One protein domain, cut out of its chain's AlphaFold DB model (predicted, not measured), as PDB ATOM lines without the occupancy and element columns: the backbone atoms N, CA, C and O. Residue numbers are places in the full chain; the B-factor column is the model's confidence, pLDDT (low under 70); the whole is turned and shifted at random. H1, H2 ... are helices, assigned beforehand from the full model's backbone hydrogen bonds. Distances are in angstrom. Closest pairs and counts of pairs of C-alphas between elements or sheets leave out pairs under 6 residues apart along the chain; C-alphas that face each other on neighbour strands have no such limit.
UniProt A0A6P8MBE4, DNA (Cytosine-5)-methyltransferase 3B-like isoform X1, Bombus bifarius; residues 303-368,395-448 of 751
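AT A GLANCE: This is residues 303 to 368 and 395 to 448 of the 751 residues of the protein "DNA (Cytosine-5)-methyltransferase 3B-like isoform X1" of Bombus bifarius (UniProt A0A6P8MBE4). This domain has little regular structure: six short helices are scattered round long loops, H3 and H6 toward one side and H1, H2, H4 and H5 toward the other. Residues 361 to 367 and 410 to 415 stick out. The printed part has 120 residues, 43 of them in helices H1 to H6, and no named strand: all helix, compact, radius of gyration of the C-alphas 14.8 A, spans 42 by 32 by 25 A.

IN THESE COORDINATES: Find C-alpha 349 at (115.231, 159.405, 129.922); from there H3 runs 14.9 A to residue 358. H1 is residues 303 to 308, H2 310 to 316, H4 395 to 401, H5 406 to 411, and H6 440 to 446, ending at C-alpha (103.643, 149.853, 132.254).

HOW THE PARTS SIT: H3, H2 and H6 touch no helix. Look at Thr 303 and Ala 395, the closest C-alphas at 5.2 A, where H1 touches H4. H5 is close to H4 but not clearly touching, the closest C-alphas, Lys 398 and Tyr 406, 5.5 A apart. Every O i to N i+4 pair is within hydrogen-bond range except in H3, 4 of 6, and H4, 2 of 3.

THE WHOLE: Residues 369 to 394 are cut out, a C-alpha gap of 16.4 A. The links H2 to H3 and H5 to H6 are long. Confidence is low at, among others, residues 357 to 368 and 421 to 431.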
ATOM      1  N   THR A 303     111.795 167.119 110.519       84.38
ATOM      2  CA  THR A 303     112.166 166.556 109.215       84.38
ATOM      3  C   THR A 303     113.683 166.530 109.044       84.38
ATOM      4  O   THR A 303     114.230 165.532 108.568       84.38
ATOM      5  N   ASN A 304     114.365 167.591 109.467       84.06
ATOM      6  CA  ASN A 304     115.818 167.692 109.451       84.06
ATOM      7  C   ASN A 304     116.456 166.679 110.410       84.06
ATOM      8  O   ASN A 304     117.373 165.972 109.996       84.06
ATOM      9  N   ASP A 305     115.930 166.522 111.627       86.75
ATOM     10  CA  ASP A 305     116.370 165.499 112.585       86.75
ATOM     11  C   ASP A 305     116.275 164.089 111.987       86.75
ATOM     12  O   ASP A 305     117.203 163.291 112.116       86.75
ATOM     13  N   ILE A 306     115.165 163.777 111.303       89.50
ATOM     14  CA  ILE A 306     114.960 162.464 110.675       89.50
ATOM     15  C   ILE A 306     115.964 162.228 109.546       89.50
ATOM     16  O   ILE A 306     116.591 161.172 109.495       89.50
ATOM     17  N   LYS A 307     116.147 163.204 108.651       87.00
ATOM     18  CA  LYS A 307     117.062 163.067 107.506       87.00
ATOM     19  C   LYS A 307     118.528 162.984 107.935       87.00
ATOM     20  O   LYS A 307     119.298 162.216 107.356       87.00
ATOM     21  N   ASN A 308     118.907 163.752 108.956       88.44
ATOM     22  CA  ASN A 308     120.297 163.885 109.383       88.44
ATOM     23  C   ASN A 308     120.711 162.863 110.452       88.44
ATOM     24  O   ASN A 308     121.899 162.762 110.737       88.44
ATOM     25  N   SER A 309     119.792 162.067 111.008       90.88
ATOM     26  CA  SER A 309     120.128 161.050 112.013       90.88
ATOM     27  C   SER A 309     120.927 159.879 111.416       90.88
ATOM     28  O   SER A 309     120.404 159.062 110.653       90.88
ATOM     29  N   ASP A 310     122.205 159.780 111.794       89.56
ATOM     30  CA  ASP A 310     123.073 158.636 111.474       89.56
ATOM     31  C   ASP A 310     122.613 157.349 112.180       89.56
ATOM     32  O   ASP A 310     122.663 156.263 111.597       89.56
ATOM     33  N   ASP A 311     122.100 157.471 113.406       89.75
ATOM     34  CA  ASP A 311     121.603 156.346 114.203       89.75
ATOM     35  C   ASP A 311     120.348 155.728 113.577       89.75
ATOM     36  O   ASP A 311     120.248 154.508 113.457       89.75
ATOM     37  N   LEU A 312     119.405 156.548 113.097       90.56
ATOM     38  CA  LEU A 312     118.229 156.051 112.381       90.56
ATOM     39  C   LEU A 312     118.635 155.318 111.096       90.56
ATOM     40  O   LEU A 312     118.140 154.221 110.844       90.56
ATOM     41  N   ARG A 313     119.563 155.884 110.308       91.12
ATOM     42  CA  ARG A 313     120.096 155.218 109.105       91.12
ATOM     43  C   ARG A 313     120.773 153.890 109.451       91.12
ATOM     44  O   ARG A 313     120.579 152.899 108.752       91.12
ATOM     45  N   SER A 314     121.505 153.845 110.560       88.62
ATOM     46  CA  SER A 314     122.126 152.618 111.066       88.62
ATOM     47  C   SER A 314     121.088 151.573 111.489       88.62
ATOM     48  O   SER A 314     121.268 150.394 111.187       88.62
ATOM     49  N   ALA A 315     119.981 151.985 112.118       87.94
ATOM     50  CA  ALA A 315     118.881 151.091 112.490       87.94
ATOM     51  C   ALA A 315     118.156 150.526 111.261       87.94
ATOM     52  O   ALA A 315     117.904 149.325 111.185       87.94
ATOM     53  N   MET A 316     117.885 151.372 110.262       87.06
ATOM     54  CA  MET A 316     117.269 150.967 108.992       87.06
ATOM     55  C   MET A 316     118.113 149.940 108.230       87.06
ATOM     56  O   MET A 316     117.561 149.023 107.628       87.06
ATOM     57  N   ASN A 317     119.440 150.068 108.291       88.44
ATOM     58  CA  ASN A 317     120.378 149.136 107.665       88.44
ATOM     59  C   ASN A 317     120.615 147.857 108.492       88.44
ATOM     60  O   ASN A 317     121.361 146.984 108.056       88.44
ATOM     61  N   GLY A 318     120.006 147.736 109.678       84.31
ATOM     62  CA  GLY A 318     120.155 146.577 110.564       84.31
ATOM     63  C   GLY A 318     121.447 146.556 111.390       84.31
ATOM     64  O   GLY A 318     121.723 145.555 112.046       84.31
ATOM     65  N   ASN A 319     122.224 147.645 111.399       87.62
ATOM     66  CA  ASN A 319     123.474 147.739 112.166       87.62
ATOM     67  C   ASN A 319     123.226 147.908 113.672       87.62
ATOM     68  O   ASN A 319     124.061 147.524 114.487       87.62
ATOM     69  N   ILE A 320     122.083 148.489 114.046       88.50
ATOM     70  CA  ILE A 320     121.623 148.610 115.432       88.50
ATOM     71  C   ILE A 320     120.160 148.174 115.532       88.50
ATOM     72  O   ILE A 320     119.392 148.297 114.577       88.50
ATOM     73  N   ALA A 321     119.751 147.674 116.697       86.81
ATOM     74  CA  ALA A 321     118.358 147.313 116.930       86.81
ATOM     75  C   ALA A 321     117.485 148.572 117.059       86.81
ATOM     76  O   ALA A 321     117.827 149.484 117.808       86.81
ATOM     77  N   PHE A 322     116.308 148.597 116.426       86.38
ATOM     78  CA  PHE A 322     115.359 149.708 116.595       86.38
ATOM     79  C   PHE A 322     115.003 149.961 118.066       86.38
ATOM     80  O   PHE A 322     114.820 151.107 118.460       86.38
ATOM     81  N   GLU A 323     114.981 148.921 118.904       87.94
ATOM     82  CA  GLU A 323     114.682 149.035 120.336       87.94
ATOM     83  C   GLU A 323     115.688 149.894 121.123       87.94
ATOM     84  O   GLU A 323     115.324 150.463 122.150       87.94
ATOM     85  N   SER A 324     116.929 150.067 120.656       87.81
ATOM     86  CA  SER A 324     117.892 150.976 121.301       87.81
ATOM     87  C   SER A 324     117.784 152.427 120.813       87.81
ATOM     88  O   SER A 324     118.358 153.324 121.434       87.81
ATOM     89  N   LEU A 325     117.024 152.680 119.742       92.38
ATOM     90  CA  LEU A 325     116.847 154.004 119.153       92.38
ATOM     91  C   LEU A 325     115.734 154.783 119.864       92.38
ATOM     92  O   LEU A 325     114.574 154.362 119.893       92.38
ATOM     93  N   CYS A 326     116.064 155.973 120.371       93.88
ATOM     94  CA  CYS A 326     115.060 156.880 120.914       93.88
ATOM     95  C   CYS A 326     114.207 157.471 119.785       93.88
ATOM     96  O   CYS A 326     114.689 158.300 119.015       93.88
ATOM     97  N   LEU A 327     112.913 157.147 119.716       93.56
ATOM     98  CA  LEU A 327     112.045 157.630 118.634       93.56
ATOM     99  C   LEU A 327     111.777 159.138 118.690       93.56
ATOM    100  O   LEU A 327     111.386 159.725 117.684       93.56
ATOM    101  N   LYS A 328     112.010 159.797 119.832       90.75
ATOM    102  CA  LYS A 328     111.825 161.247 119.966       90.75
ATOM    103  C   LYS A 328     113.052 162.053 119.544       90.75
ATOM    104  O   LYS A 328     112.872 162.982 118.775       90.75
ATOM    105  N   CYS A 329     114.268 161.719 119.976       91.31
ATOM    106  CA  CYS A 329     115.476 162.461 119.569       91.31
ATOM    107  C   CYS A 329     116.281 161.799 118.441       91.31
ATOM    108  O   CYS A 329     117.232 162.402 117.961       91.31
ATOM    109  N   LEU A 330     115.902 160.585 118.019       92.19
ATOM    110  CA  LEU A 330     116.556 159.797 116.964       92.19
ATOM    111  C   LEU A 330     118.042 159.551 117.224       92.19
ATOM    112  O   LEU A 330     118.851 159.569 116.299       92.19
ATOM    113  N   ARG A 331     118.382 159.333 118.496       89.88
ATOM    114  CA  ARG A 331     119.723 158.959 118.948       89.88
ATOM    115  C   ARG A 331     119.671 157.686 119.775       89.88
ATOM    116  O   ARG A 331     118.685 157.452 120.486       89.88
ATOM    117  N   VAL A 332     120.729 156.889 119.715       87.69
ATOM    118  CA  VAL A 332     120.961 155.793 120.658       87.69
ATOM    119  C   VAL A 332     121.435 156.399 121.974       87.69
ATOM    120  O   VAL A 332     122.354 157.212 122.003       87.69
ATOM    121  N   ALA A 333     120.776 156.057 123.077       78.38
ATOM    122  CA  ALA A 333     121.175 156.563 124.387       78.38
ATOM    123  C   ALA A 333     122.223 155.643 125.025       78.38
ATOM    124  O   ALA A 333     122.049 154.428 125.044       78.38
ATOM    125  N   GLU A 334     123.252 156.228 125.638       70.56
ATOM    126  CA  GLU A 334     124.318 155.500 126.351       70.56
ATOM    127  C   GLU A 334     123.886 154.963 127.738       70.56
ATOM    128  O   GLU A 334     124.678 154.368 128.462       70.56
ATOM    129  N   GLY A 335     122.622 155.165 128.135       73.75
ATOM    130  CA  GLY A 335     122.092 154.803 129.455       73.75
ATOM    131  C   GLY A 335     120.764 154.045 129.401       73.75
ATOM    132  O   GLY A 335     120.305 153.620 128.345       73.75
ATOM    133  N   LYS A 336     120.106 153.887 130.561       77.31
ATOM    134  CA  LYS A 336     118.814 153.185 130.656       77.31
ATOM    135  C   LYS A 336     117.743 153.908 129.829       77.31
ATOM    136  O   LYS A 336     117.413 155.062 130.108       77.31
ATOM    137  N   THR A 337     117.187 153.211 128.846       84.56
ATOM    138  CA  THR A 337     116.069 153.675 128.023       84.56
ATOM    139  C   THR A 337     114.752 153.082 128.513       84.56
ATOM    140  O   THR A 337     114.710 152.019 129.136       84.56
ATOM    141  N   GLU A 338     113.658 153.792 128.257       85.19
ATOM    142  CA  GLU A 338     112.306 153.271 128.442       85.19
ATOM    143  C   GLU A 338     111.731 152.838 127.095       85.19
ATOM    144  O   GLU A 338     112.033 153.423 126.059       85.19
ATOM    145  N   ILE A 339     110.889 151.811 127.089       89.25
ATOM    146  CA  ILE A 339     110.275 151.306 125.858       89.25
ATOM    147  C   ILE A 339     109.270 152.341 125.331       89.25
ATOM    148  O   ILE A 339     108.435 152.831 126.092       89.25
ATOM    149  N   HIS A 340     109.301 152.647 124.028       92.38
ATOM    150  CA  HIS A 340     108.281 153.499 123.421       92.38
ATOM    151  C   HIS A 340     106.933 152.752 123.409       92.38
ATOM    152  O   HIS A 340     106.849 151.639 122.873       92.38
ATOM    153  N   PRO A 341     105.854 153.326 123.973       86.44
ATOM    154  CA  PRO A 341     104.645 152.563 124.287       86.44
ATOM    155  C   PRO A 341     103.870 152.103 123.044       86.44
ATOM    156  O   PRO A 341     103.294 151.019 123.055       86.44
ATOM    157  N   PHE A 342     103.874 152.888 121.962       89.31
ATOM    158  CA  PHE A 342     103.041 152.618 120.779       89.31
ATOM    159  C   PHE A 342     103.760 151.952 119.600       89.31
ATOM    160  O   PHE A 342     103.111 151.308 118.782       89.31
ATOM    161  N   PHE A 343     105.079 152.106 119.497       92.44
ATOM    162  CA  PHE A 343     105.869 151.745 118.314       92.44
ATOM    163  C   PHE A 343     107.160 151.049 118.745       92.44
ATOM    164  O   PHE A 343     107.639 151.292 119.854       92.44
ATOM    165  N   GLU A 344     107.685 150.171 117.894       91.44
ATOM    166  CA  GLU A 344     108.985 149.514 118.066       91.44
ATOM    167  C   GLU A 344     110.101 150.560 118.129       91.44
ATOM    168  O   GLU A 344     110.252 151.375 117.219       91.44
ATOM    169  N   GLY A 345     110.832 150.572 119.244       91.81
ATOM    170  CA  GLY A 345     111.756 151.637 119.611       91.81
ATOM    171  C   GLY A 345     111.689 152.004 121.089       91.81
ATOM    172  O   GLY A 345     110.844 151.504 121.846       91.81
ATOM    173  N   SER A 346     112.566 152.915 121.501       93.88
ATOM    174  CA  SER A 346     112.667 153.386 122.882       93.88
ATOM    175  C   SER A 346     112.526 154.903 123.013       93.88
ATOM    176  O   SER A 346     112.284 155.638 122.054       93.88
ATOM    177  N   LEU A 347     112.614 155.378 124.250       92.81
ATOM    178  CA  LEU A 347     112.700 156.767 124.656       92.81
ATOM    179  C   LEU A 347     113.867 156.883 125.641       92.81
ATOM    180  O   LEU A 347     113.897 156.205 126.670       92.81
ATOM    181  N   CYS A 348     114.835 157.753 125.344       91.94
ATOM    182  CA  CYS A 348     115.844 158.122 126.333       91.94
ATOM    183  C   CYS A 348     115.170 158.840 127.514       91.94
ATOM    184  O   CYS A 348     114.075 159.382 127.360       91.94
ATOM    185  N   LYS A 349     115.818 158.869 128.682       85.19
ATOM    186  CA  LYS A 349     115.231 159.405 129.922       85.19
ATOM    187  C   LYS A 349     114.606 160.799 129.750       85.19
ATOM    188  O   LYS A 349     113.420 160.968 130.010       85.19
ATOM    189  N   GLU A 350     115.361 161.756 129.208       86.06
ATOM    190  CA  GLU A 350     114.877 163.128 128.968       86.06
ATOM    191  C   GLU A 350     113.673 163.163 128.013       86.06
ATOM    192  O   GLU A 350     112.695 163.882 128.232       86.06
ATOM    193  N   CYS A 351     113.721 162.360 126.947       89.50
ATOM    194  CA  CYS A 351     112.624 162.270 125.996       89.50
ATOM    195  C   CYS A 351     111.384 161.628 126.613       89.50
ATOM    196  O   CYS A 351     110.285 162.109 126.350       89.50
ATOM    197  N   SER A 352     111.549 160.584 127.428       85.50
ATOM    198  CA  SER A 352     110.450 159.912 128.120       85.50
ATOM    199  C   SER A 352     109.735 160.864 129.078       85.50
ATOM    200  O   SER A 352     108.510 160.995 129.014       85.50
ATOM    201  N   ASP A 353     110.489 161.618 129.882       76.06
ATOM    202  CA  ASP A 353     109.937 162.567 130.855       76.06
ATOM    203  C   ASP A 353     109.071 163.646 130.190       76.06
ATOM    204  O   ASP A 353     108.003 163.993 130.707       76.06
ATOM    205  N   ARG A 354     109.488 164.123 129.007       73.62
ATOM    206  CA  ARG A 354     108.718 165.069 128.180       73.62
ATOM    207  C   ARG A 354     107.577 164.415 127.405       73.62
ATOM    208  O   ARG A 354     106.631 165.097 127.035       73.62
ATOM    209  N   TYR A 355     107.687 163.132 127.076       80.06
ATOM    210  CA  TYR A 355     106.715 162.422 126.248       80.06
ATOM    211  C   TYR A 355     105.485 161.994 127.059       80.06
ATOM    212  O   TYR A 355     104.358 162.190 126.605       80.06
ATOM    213  N   LYS A 356     105.690 161.488 128.282       72.12
ATOM    214  CA  LYS A 356     104.642 160.967 129.179       72.12
ATOM    215  C   LYS A 356     103.421 161.897 129.339       72.12
ATOM    216  O   LYS A 356     102.307 161.420 129.126       72.12
ATOM    217  N   PRO A 357     103.565 163.207 129.634       61.59
ATOM    218  CA  PRO A 357     102.408 164.093 129.796       61.59
ATOM    219  C   PRO A 357     101.670 164.364 128.477       61.59
ATOM    220  O   PRO A 357     100.449 164.512 128.456       61.59
ATOM    221  N   CYS A 358     102.399 164.405 127.357       66.00
ATOM    222  CA  CYS A 358     101.856 164.722 126.035       66.00
ATOM    223  C   CYS A 358     100.875 163.664 125.514       66.00
ATOM    224  O   CYS A 358      99.964 163.994 124.756       66.00
ATOM    225  N   MET A 359     101.030 162.407 125.939       68.75
ATOM    226  CA  MET A 359     100.196 161.280 125.503       68.75
ATOM    227  C   MET A 359      98.724 161.397 125.912       68.75
ATOM    228  O   MET A 359      97.884 160.699 125.336       68.75
ATOM    229  N   PHE A 360      98.429 162.242 126.905       59.28
ATOM    230  CA  PHE A 360      97.113 162.386 127.536       59.28
ATOM    231  C   PHE A 360      96.525 163.791 127.394       59.28
ATOM    232  O   PHE A 360      95.553 164.136 128.065       59.28
ATOM    233  N   LEU A 361      97.125 164.625 126.545       50.91
ATOM    234  CA  LEU A 361      96.633 165.968 126.277       50.91
ATOM    235  C   LEU A 361      95.740 165.950 125.047       50.91
ATOM    236  O   LEU A 361      96.230 165.843 123.925       50.91
ATOM    237  N   PHE A 362      94.434 166.071 125.276       52.62
ATOM    238  CA  PHE A 362      93.407 166.035 124.238       52.62
ATOM    239  C   PHE A 362      92.869 167.431 123.938       52.62
ATOM    240  O   PHE A 362      92.604 168.224 124.844       52.62
ATOM    241  N   GLY A 363      92.680 167.700 122.653       49.19
ATOM    242  CA  GLY A 363      92.007 168.873 122.143       49.19
ATOM    243  C   GLY A 363      90.493 168.788 122.263       49.19
ATOM    244  O   GLY A 363      89.881 167.762 122.584       49.19
ATOM    245  N   ASN A 364      89.852 169.908 121.943       42.22
ATOM    246  CA  ASN A 364      88.396 169.990 121.908       42.22
ATOM    247  C   ASN A 364      87.790 169.028 120.874       42.22
ATOM    248  O   ASN A 364      86.610 168.743 120.945       42.22
ATOM    249  N   ASP A 365      88.567 168.460 119.957       48.25
ATOM    250  CA  ASP A 365      88.154 167.531 118.902       48.25
ATOM    251  C   ASP A 365      88.343 166.036 119.222       48.25
ATOM    252  O   ASP A 365      88.147 165.230 118.326       48.25
ATOM    253  N   ASP A 366      88.640 165.663 120.475       48.25
ATOM    254  CA  ASP A 366      88.888 164.272 120.937       48.25
ATOM    255  C   ASP A 366      90.239 163.728 120.492       48.25
ATOM    256  O   ASP A 366      90.565 162.568 120.727       48.25
ATOM    257  N   LYS A 367      91.064 164.573 119.880       65.25
ATOM    258  CA  LYS A 367      92.348 164.174 119.330       65.25
ATOM    259  C   LYS A 367      93.476 164.730 120.184       65.25
ATOM    260  O   LYS A 367      93.352 165.790 120.791       65.25
ATOM    261  N   CYS A 368      94.573 163.996 120.299       62.38
ATOM    262  CA  CYS A 368      95.741 164.436 121.047       62.38
ATOM    263  C   CYS A 368      96.312 165.720 120.426       62.38
ATOM    264  O   CYS A 368      96.334 165.873 119.210       62.38
ATOM    265  N   ALA A 395     105.920 165.157 109.512       88.25
ATOM    266  CA  ALA A 395     107.289 164.653 109.446       88.25
ATOM    267  C   ALA A 395     107.396 163.156 109.803       88.25
ATOM    268  O   ALA A 395     108.015 162.385 109.073       88.25
ATOM    269  N   CYS A 396     106.761 162.709 110.896       91.75
ATOM    270  CA  CYS A 396     106.788 161.290 111.278       91.75
ATOM    271  C   CYS A 396     105.994 160.420 110.298       91.75
ATOM    272  O   CYS A 396     106.405 159.303 109.998       91.75
ATOM    273  N   MET A 397     104.879 160.932 109.776       89.25
ATOM    274  CA  MET A 397     104.093 160.230 108.763       89.25
ATOM    275  C   MET A 397     104.899 160.030 107.479       89.25
ATOM    276  O   MET A 397     105.124 158.898 107.059       89.25
ATOM    277  N   LYS A 398     105.417 161.122 106.916       86.56
ATOM    278  CA  LYS A 398     106.138 161.139 105.641       86.56
ATOM    279  C   LYS A 398     107.499 160.449 105.683       86.56
ATOM    280  O   LYS A 398     107.994 160.045 104.639       86.56
ATOM    281  N   HIS A 399     108.142 160.349 106.844       88.94
ATOM    282  CA  HIS A 399     109.520 159.857 106.908       88.94
ATOM    283  C   HIS A 399     109.743 158.637 107.801       88.94
ATOM    284  O   HIS A 399     110.825 158.077 107.720       88.94
ATOM    285  N   LEU A 400     108.777 158.212 108.628       89.62
ATOM    286  CA  LEU A 400     108.935 157.038 109.504       89.62
ATOM    287  C   LEU A 400     107.821 155.994 109.342       89.62
ATOM    288  O   LEU A 400     108.097 154.802 109.444       89.62
ATOM    289  N   LEU A 401     106.571 156.415 109.126       89.50
ATOM    290  CA  LEU A 401     105.416 155.504 109.132       89.50
ATOM    291  C   LEU A 401     104.932 155.094 107.737       89.50
ATOM    292  O   LEU A 401     104.535 153.950 107.542       89.50
ATOM    293  N   CYS A 402     104.920 156.014 106.775       87.06
ATOM    294  CA  CYS A 402     104.437 155.736 105.420       87.06
ATOM    295  C   CYS A 402     105.162 156.578 104.355       87.06
ATOM    296  O   CYS A 402     104.532 157.387 103.671       87.06
ATOM    297  N   PRO A 403     106.491 156.461 104.223       84.06
ATOM    298  CA  PRO A 403     107.267 157.267 103.292       84.06
ATOM    299  C   PRO A 403     106.870 157.114 101.824       84.06
ATOM    300  O   PRO A 403     106.919 158.107 101.097       84.06
ATOM    301  N   THR A 404     106.447 155.929 101.377       82.56
ATOM    302  CA  THR A 404     106.026 155.729  99.979       82.56
ATOM    303  C   THR A 404     104.523 155.914  99.769       82.56
ATOM    304  O   THR A 404     104.103 156.258  98.665       82.56
ATOM    305  N   THR A 405     103.709 155.762 100.819       82.38
ATOM    306  CA  THR A 405     102.237 155.835 100.739       82.38
ATOM    307  C   THR A 405     101.621 157.079 101.391       82.38
ATOM    308  O   THR A 405     100.400 157.195 101.452       82.38
ATOM    309  N   TYR A 406     102.428 158.053 101.825       82.81
ATOM    310  CA  TYR A 406     101.965 159.280 102.493       82.81
ATOM    311  C   TYR A 406     100.853 160.020 101.732       82.81
ATOM    312  O   TYR A 406      99.816 160.338 102.307       82.81
ATOM    313  N   GLU A 407     101.033 160.248 100.429       78.06
ATOM    314  CA  GLU A 407     100.033 160.938  99.600       78.06
ATOM    315  C   GLU A 407      98.732 160.130  99.466       78.06
ATOM    316  O   GLU A 407      97.651 160.705  99.398       78.06
ATOM    317  N   GLN A 408      98.820 158.796  99.475       77.94
ATOM    318  CA  GLN A 408      97.645 157.919  99.440       77.94
ATOM    319  C   GLN A 408      96.888 157.971 100.769       77.94
ATOM    320  O   GLN A 408      95.664 158.039 100.772       77.94
ATOM    321  N   VAL A 409      97.615 158.007 101.892       79.44
ATOM    322  CA  VAL A 409      97.045 158.178 103.235       79.44
ATOM    323  C   VAL A 409      96.270 159.491 103.348       79.44
ATOM    324  O   VAL A 409      95.190 159.501 103.923       79.44
ATOM    325  N   LEU A 410      96.775 160.585 102.769       75.38
ATOM    326  CA  LEU A 410      96.072 161.875 102.769       75.38
ATOM    327  C   LEU A 410      94.784 161.883 101.931       75.38
ATOM    328  O   LEU A 410      93.940 162.755 102.123       75.38
ATOM    329  N   GLN A 411      94.651 160.953 100.985       76.31
ATOM    330  CA  GLN A 411      93.474 160.811 100.124       76.31
ATOM    331  C   GLN A 411      92.469 159.777 100.655       76.31
ATOM    332  O   GLN A 411      91.393 159.621 100.080       76.31
ATOM    333  N   GLU A 412      92.815 159.055 101.720       76.44
ATOM    334  CA  GLU A 412      91.971 158.034 102.334       76.44
ATOM    335  C   GLU A 412      90.923 158.690 103.246       76.44
ATOM    336  O   GLU A 412      91.271 159.442 104.151       76.44
ATOM    337  N   ASP A 413      89.641 158.397 103.019       70.12
ATOM    338  CA  ASP A 413      88.523 158.890 103.832       70.12
ATOM    339  C   ASP A 413      87.463 157.776 103.977       70.12
ATOM    340  O   ASP A 413      86.879 157.358 102.967       70.12
ATOM    341  N   PRO A 414      87.215 157.240 105.191       77.00
ATOM    342  CA  PRO A 414      87.870 157.575 106.460       77.00
ATOM    343  C   PRO A 414      89.242 156.893 106.617       77.00
ATOM    344  O   PRO A 414      89.388 155.698 106.347       77.00
ATOM    345  N   TRP A 415      90.230 157.618 107.142       84.06
ATOM    346  CA  TRP A 415      91.552 157.093 107.469       84.06
ATOM    347  C   TRP A 415      91.628 156.538 108.900       84.06
ATOM    348  O   TRP A 415      91.537 157.258 109.898       84.06
ATOM    349  N   GLU A 416      91.888 155.234 109.032       84.94
ATOM    350  CA  GLU A 416      92.236 154.621 110.323       84.94
ATOM    351  C   GLU A 416      93.751 154.565 110.554       84.94
ATOM    352  O   GLU A 416      94.502 154.065 109.712       84.94
ATOM    353  N   CYS A 417      94.216 154.980 111.737       87.88
ATOM    354  CA  CYS A 417      95.646 155.006 112.035       87.88
ATOM    355  C   CYS A 417      96.270 153.612 112.225       87.88
ATOM    356  O   CYS A 417      95.587 152.612 112.456       87.88
ATOM    357  N   PHE A 418      97.606 153.562 112.239       85.31
ATOM    358  CA  PHE A 418      98.403 152.334 112.382       85.31
ATOM    359  C   PHE A 418      98.124 151.523 113.658       85.31
ATOM    360  O   PHE A 418      98.369 150.322 113.680       85.31
ATOM    361  N   LEU A 419      97.602 152.152 114.717       85.19
ATOM    362  CA  LEU A 419      97.231 151.474 115.969       85.19
ATOM    363  C   LEU A 419      95.791 150.931 115.962       85.19
ATOM    364  O   LEU A 419      95.427 150.168 116.854       85.19
ATOM    365  N   CYS A 420      94.964 151.357 115.001       80.19
ATOM    366  CA  CYS A 420      93.563 150.948 114.852       80.19
ATOM    367  C   CYS A 420      93.372 149.894 113.762       80.19
ATOM    368  O   CYS A 420      92.564 148.981 113.934       80.19
ATOM    369  N   ALA A 421      94.140 150.005 112.674       69.50
ATOM    370  CA  ALA A 421      94.031 149.148 111.498       69.50
ATOM    371  C   ALA A 421      94.409 147.673 111.756       69.50
ATOM    372  O   ALA A 421      94.111 146.803 110.940       69.50
ATOM    373  N   THR A 422      95.028 147.358 112.898       56.50
ATOM    374  CA  THR A 422      95.528 146.017 113.240       56.50
ATOM    375  C   THR A 422      94.448 144.943 113.397       56.50
ATOM    376  O   THR A 422      94.775 143.771 113.254       56.50
ATOM    377  N   ASN A 423      93.178 145.301 113.631       50.22
ATOM    378  CA  ASN A 423      92.141 144.306 113.946       50.22
ATOM    379  C   ASN A 423      91.204 143.929 112.783       50.22
ATOM    380  O   ASN A 423      90.670 142.828 112.808       50.22
ATOM    381  N   ASN A 424      91.001 144.788 111.771       43.72
ATOM    382  CA  ASN A 424      89.983 144.544 110.729       43.72
ATOM    383  C   ASN A 424      90.509 144.585 109.278       43.72
ATOM    384  O   ASN A 424      89.889 143.974 108.409       43.72
ATOM    385  N   LYS A 425      91.635 145.263 108.997       50.69
ATOM    386  CA  LYS A 425      92.324 145.276 107.689       50.69
ATOM    387  C   LYS A 425      93.819 145.573 107.899       50.69
ATOM    388  O   LYS A 425      94.183 146.749 107.965       50.69
ATOM    389  N   PRO A 426      94.694 144.562 108.025       52.16
ATOM    390  CA  PRO A 426      96.118 144.809 108.230       52.16
ATOM    391  C   PRO A 426      96.685 145.596 107.040       52.16
ATOM    392  O   PRO A 426      96.688 145.107 105.910       52.16
ATOM    393  N   ARG A 427      97.149 146.832 107.283       60.56
ATOM    394  CA  ARG A 427      97.904 147.593 106.277       60.56
ATOM    395  C   ARG A 427      99.196 146.820 105.977       60.56
ATOM    396  O   ARG A 427      99.828 146.345 106.926       60.56
ATOM    397  N   PRO A 428      99.607 146.669 104.705       51.59
ATOM    398  CA  PRO A 428     100.850 145.985 104.383       51.59
ATOM    399  C   PRO A 428     102.019 146.676 105.100       51.59
ATOM    400  O   PRO A 428     102.328 147.833 104.836       51.59
ATOM    401  N   SER A 429     102.670 145.953 106.015       52.97
ATOM    402  CA  SER A 429     103.776 146.434 106.864       52.97
ATOM    403  C   SER A 429     105.061 146.776 106.088       52.97
ATOM    404  O   SER A 429     106.090 147.031 106.709       52.97
ATOM    405  N   PHE A 430     105.042 146.744 104.755       53.31
ATOM    406  CA  PHE A 430     106.241 146.867 103.927       53.31
ATOM    407  C   PHE A 430     106.735 148.313 103.765       53.31
ATOM    408  O   PHE A 430     107.904 148.497 103.450       53.31
ATOM    409  N   ASP A 431     105.888 149.321 104.008       68.88
ATOM    410  CA  ASP A 431     106.263 150.743 103.871       68.88
ATOM    411  C   ASP A 431     106.757 151.380 105.188       68.88
ATOM    412  O   ASP A 431     107.496 152.358 105.178       68.88
ATOM    413  N   SER A 432     106.382 150.834 106.349       80.94
ATOM    414  CA  SER A 432     106.655 151.475 107.644       80.94
ATOM    415  C   SER A 432     108.059 151.159 108.159       80.94
ATOM    416  O   SER A 432     108.381 149.995 108.395       80.94
ATOM    417  N   ILE A 433     108.869 152.194 108.410       86.88
ATOM    418  CA  ILE A 433     110.218 152.054 108.986       86.88
ATOM    419  C   ILE A 433     110.126 151.658 110.463       86.88
ATOM    420  O   ILE A 433     110.847 150.773 110.913       86.88
ATOM    421  N   ILE A 434     109.214 152.284 111.213       88.38
ATOM    422  CA  ILE A 434     108.910 151.913 112.604       88.38
ATOM    423  C   ILE A 434     107.558 151.206 112.669       88.38
ATOM    424  O   ILE A 434     106.588 151.661 112.065       88.38
ATOM    425  N   LYS A 435     107.456 150.090 113.394       87.94
ATOM    426  CA  LYS A 435     106.229 149.277 113.409       87.94
ATOM    427  C   LYS A 435     105.367 149.548 114.645       87.94
ATOM    428  O   LYS A 435     105.915 149.770 115.726       87.94
ATOM    429  N   PRO A 436     104.026 149.551 114.526       88.56
ATOM    430  CA  PRO A 436     103.137 149.660 115.680       88.56
ATOM    431  C   PRO A 436     103.194 148.393 116.546       88.56
ATOM    432  O   PRO A 436     103.243 147.278 116.030       88.56
ATOM    433  N   ARG A 437     103.126 148.544 117.873       85.31
ATOM    434  CA  ARG A 437     103.082 147.403 118.804       85.31
ATOM    435  C   ARG A 437     101.658 146.874 118.953       85.31
ATOM    436  O   ARG A 437     100.741 147.647 119.212       85.31
ATOM    437  N   ALA A 438     101.470 145.556 118.899       77.75
ATOM    438  CA  ALA A 438     100.156 144.940 119.121       77.75
ATOM    439  C   ALA A 438      99.653 145.112 120.571       77.75
ATOM    440  O   ALA A 438      98.481 145.399 120.797       77.75
ATOM    441  N   ASN A 439     100.550 145.019 121.557       74.94
ATOM    442  CA  ASN A 439     100.268 145.179 122.990       74.94
ATOM    443  C   ASN A 439     100.550 146.602 123.505       74.94
ATOM    444  O   ASN A 439     100.957 146.795 124.653       74.94
ATOM    445  N   TRP A 440     100.366 147.619 122.657       79.19
ATOM    446  CA  TRP A 440     100.700 149.002 123.006       79.19
ATOM    447  C   TRP A 440      99.972 149.510 124.257       79.19
ATOM    448  O   TRP A 440     100.520 150.334 124.986       79.19
ATOM    449  N   LYS A 441      98.755 149.018 124.532       67.88
ATOM    450  CA  LYS A 441      97.978 149.386 125.728       67.88
ATOM    451  C   LYS A 441      98.706 148.981 127.010       67.88
ATOM    452  O   LYS A 441      98.895 149.814 127.891       67.88
ATOM    453  N   ASP A 442      99.208 147.751 127.065       67.88
ATOM    454  CA  ASP A 442      99.959 147.246 128.218       67.88
ATOM    455  C   ASP A 442     101.287 147.984 128.377       67.88
ATOM    456  O   ASP A 442     101.696 148.324 129.485       67.88
ATOM    457  N   LYS A 443     101.972 148.263 127.261       78.62
ATOM    458  CA  LYS A 443     103.227 149.028 127.274       78.62
ATOM    459  C   LYS A 443     103.009 150.459 127.752       78.62
ATOM    460  O   LYS A 443     103.810 150.947 128.537       78.62
ATOM    461  N   MET A 444     101.914 151.095 127.338       75.88
ATOM    462  CA  MET A 444     101.507 152.415 127.810       75.88
ATOM    463  C   MET A 444     101.274 152.418 129.322       75.88
ATOM    464  O   MET A 444     101.830 153.271 130.001       75.88
ATOM    465  N   ILE A 445     100.507 151.459 129.849       64.31
ATOM    466  CA  ILE A 445     100.235 151.343 131.293       64.31
ATOM    467  C   ILE A 445     101.541 151.113 132.068       64.31
ATOM    468  O   ILE A 445     101.828 151.810 133.038       64.31
ATOM    469  N   ASN A 446     102.378 150.186 131.600       66.88
ATOM    470  CA  ASN A 446     103.643 149.853 132.254       66.88
ATOM    471  C   ASN A 446     104.699 150.962 132.152       66.88
ATOM    472  O   ASN A 446     105.608 150.996 132.970       66.88
ATOM    473  N   MET A 447     104.594 151.893 131.200       73.56
ATOM    474  CA  MET A 447     105.518 153.031 131.076       73.56
ATOM    475  C   MET A 447     105.505 153.943 132.319       73.56
ATOM    476  O   MET A 447     106.479 154.646 132.603       73.56
ATOM    477  N   PHE A 448     104.406 153.931 133.074       62.31
ATOM    478  CA  PHE A 448     104.260 154.666 134.331       62.31
ATOM    479  C   PHE A 448     104.654 153.840 135.558       62.31
ATOM    480  O   PHE A 448     104.548 154.374 136.657       62.31
TER     481      PHE A 448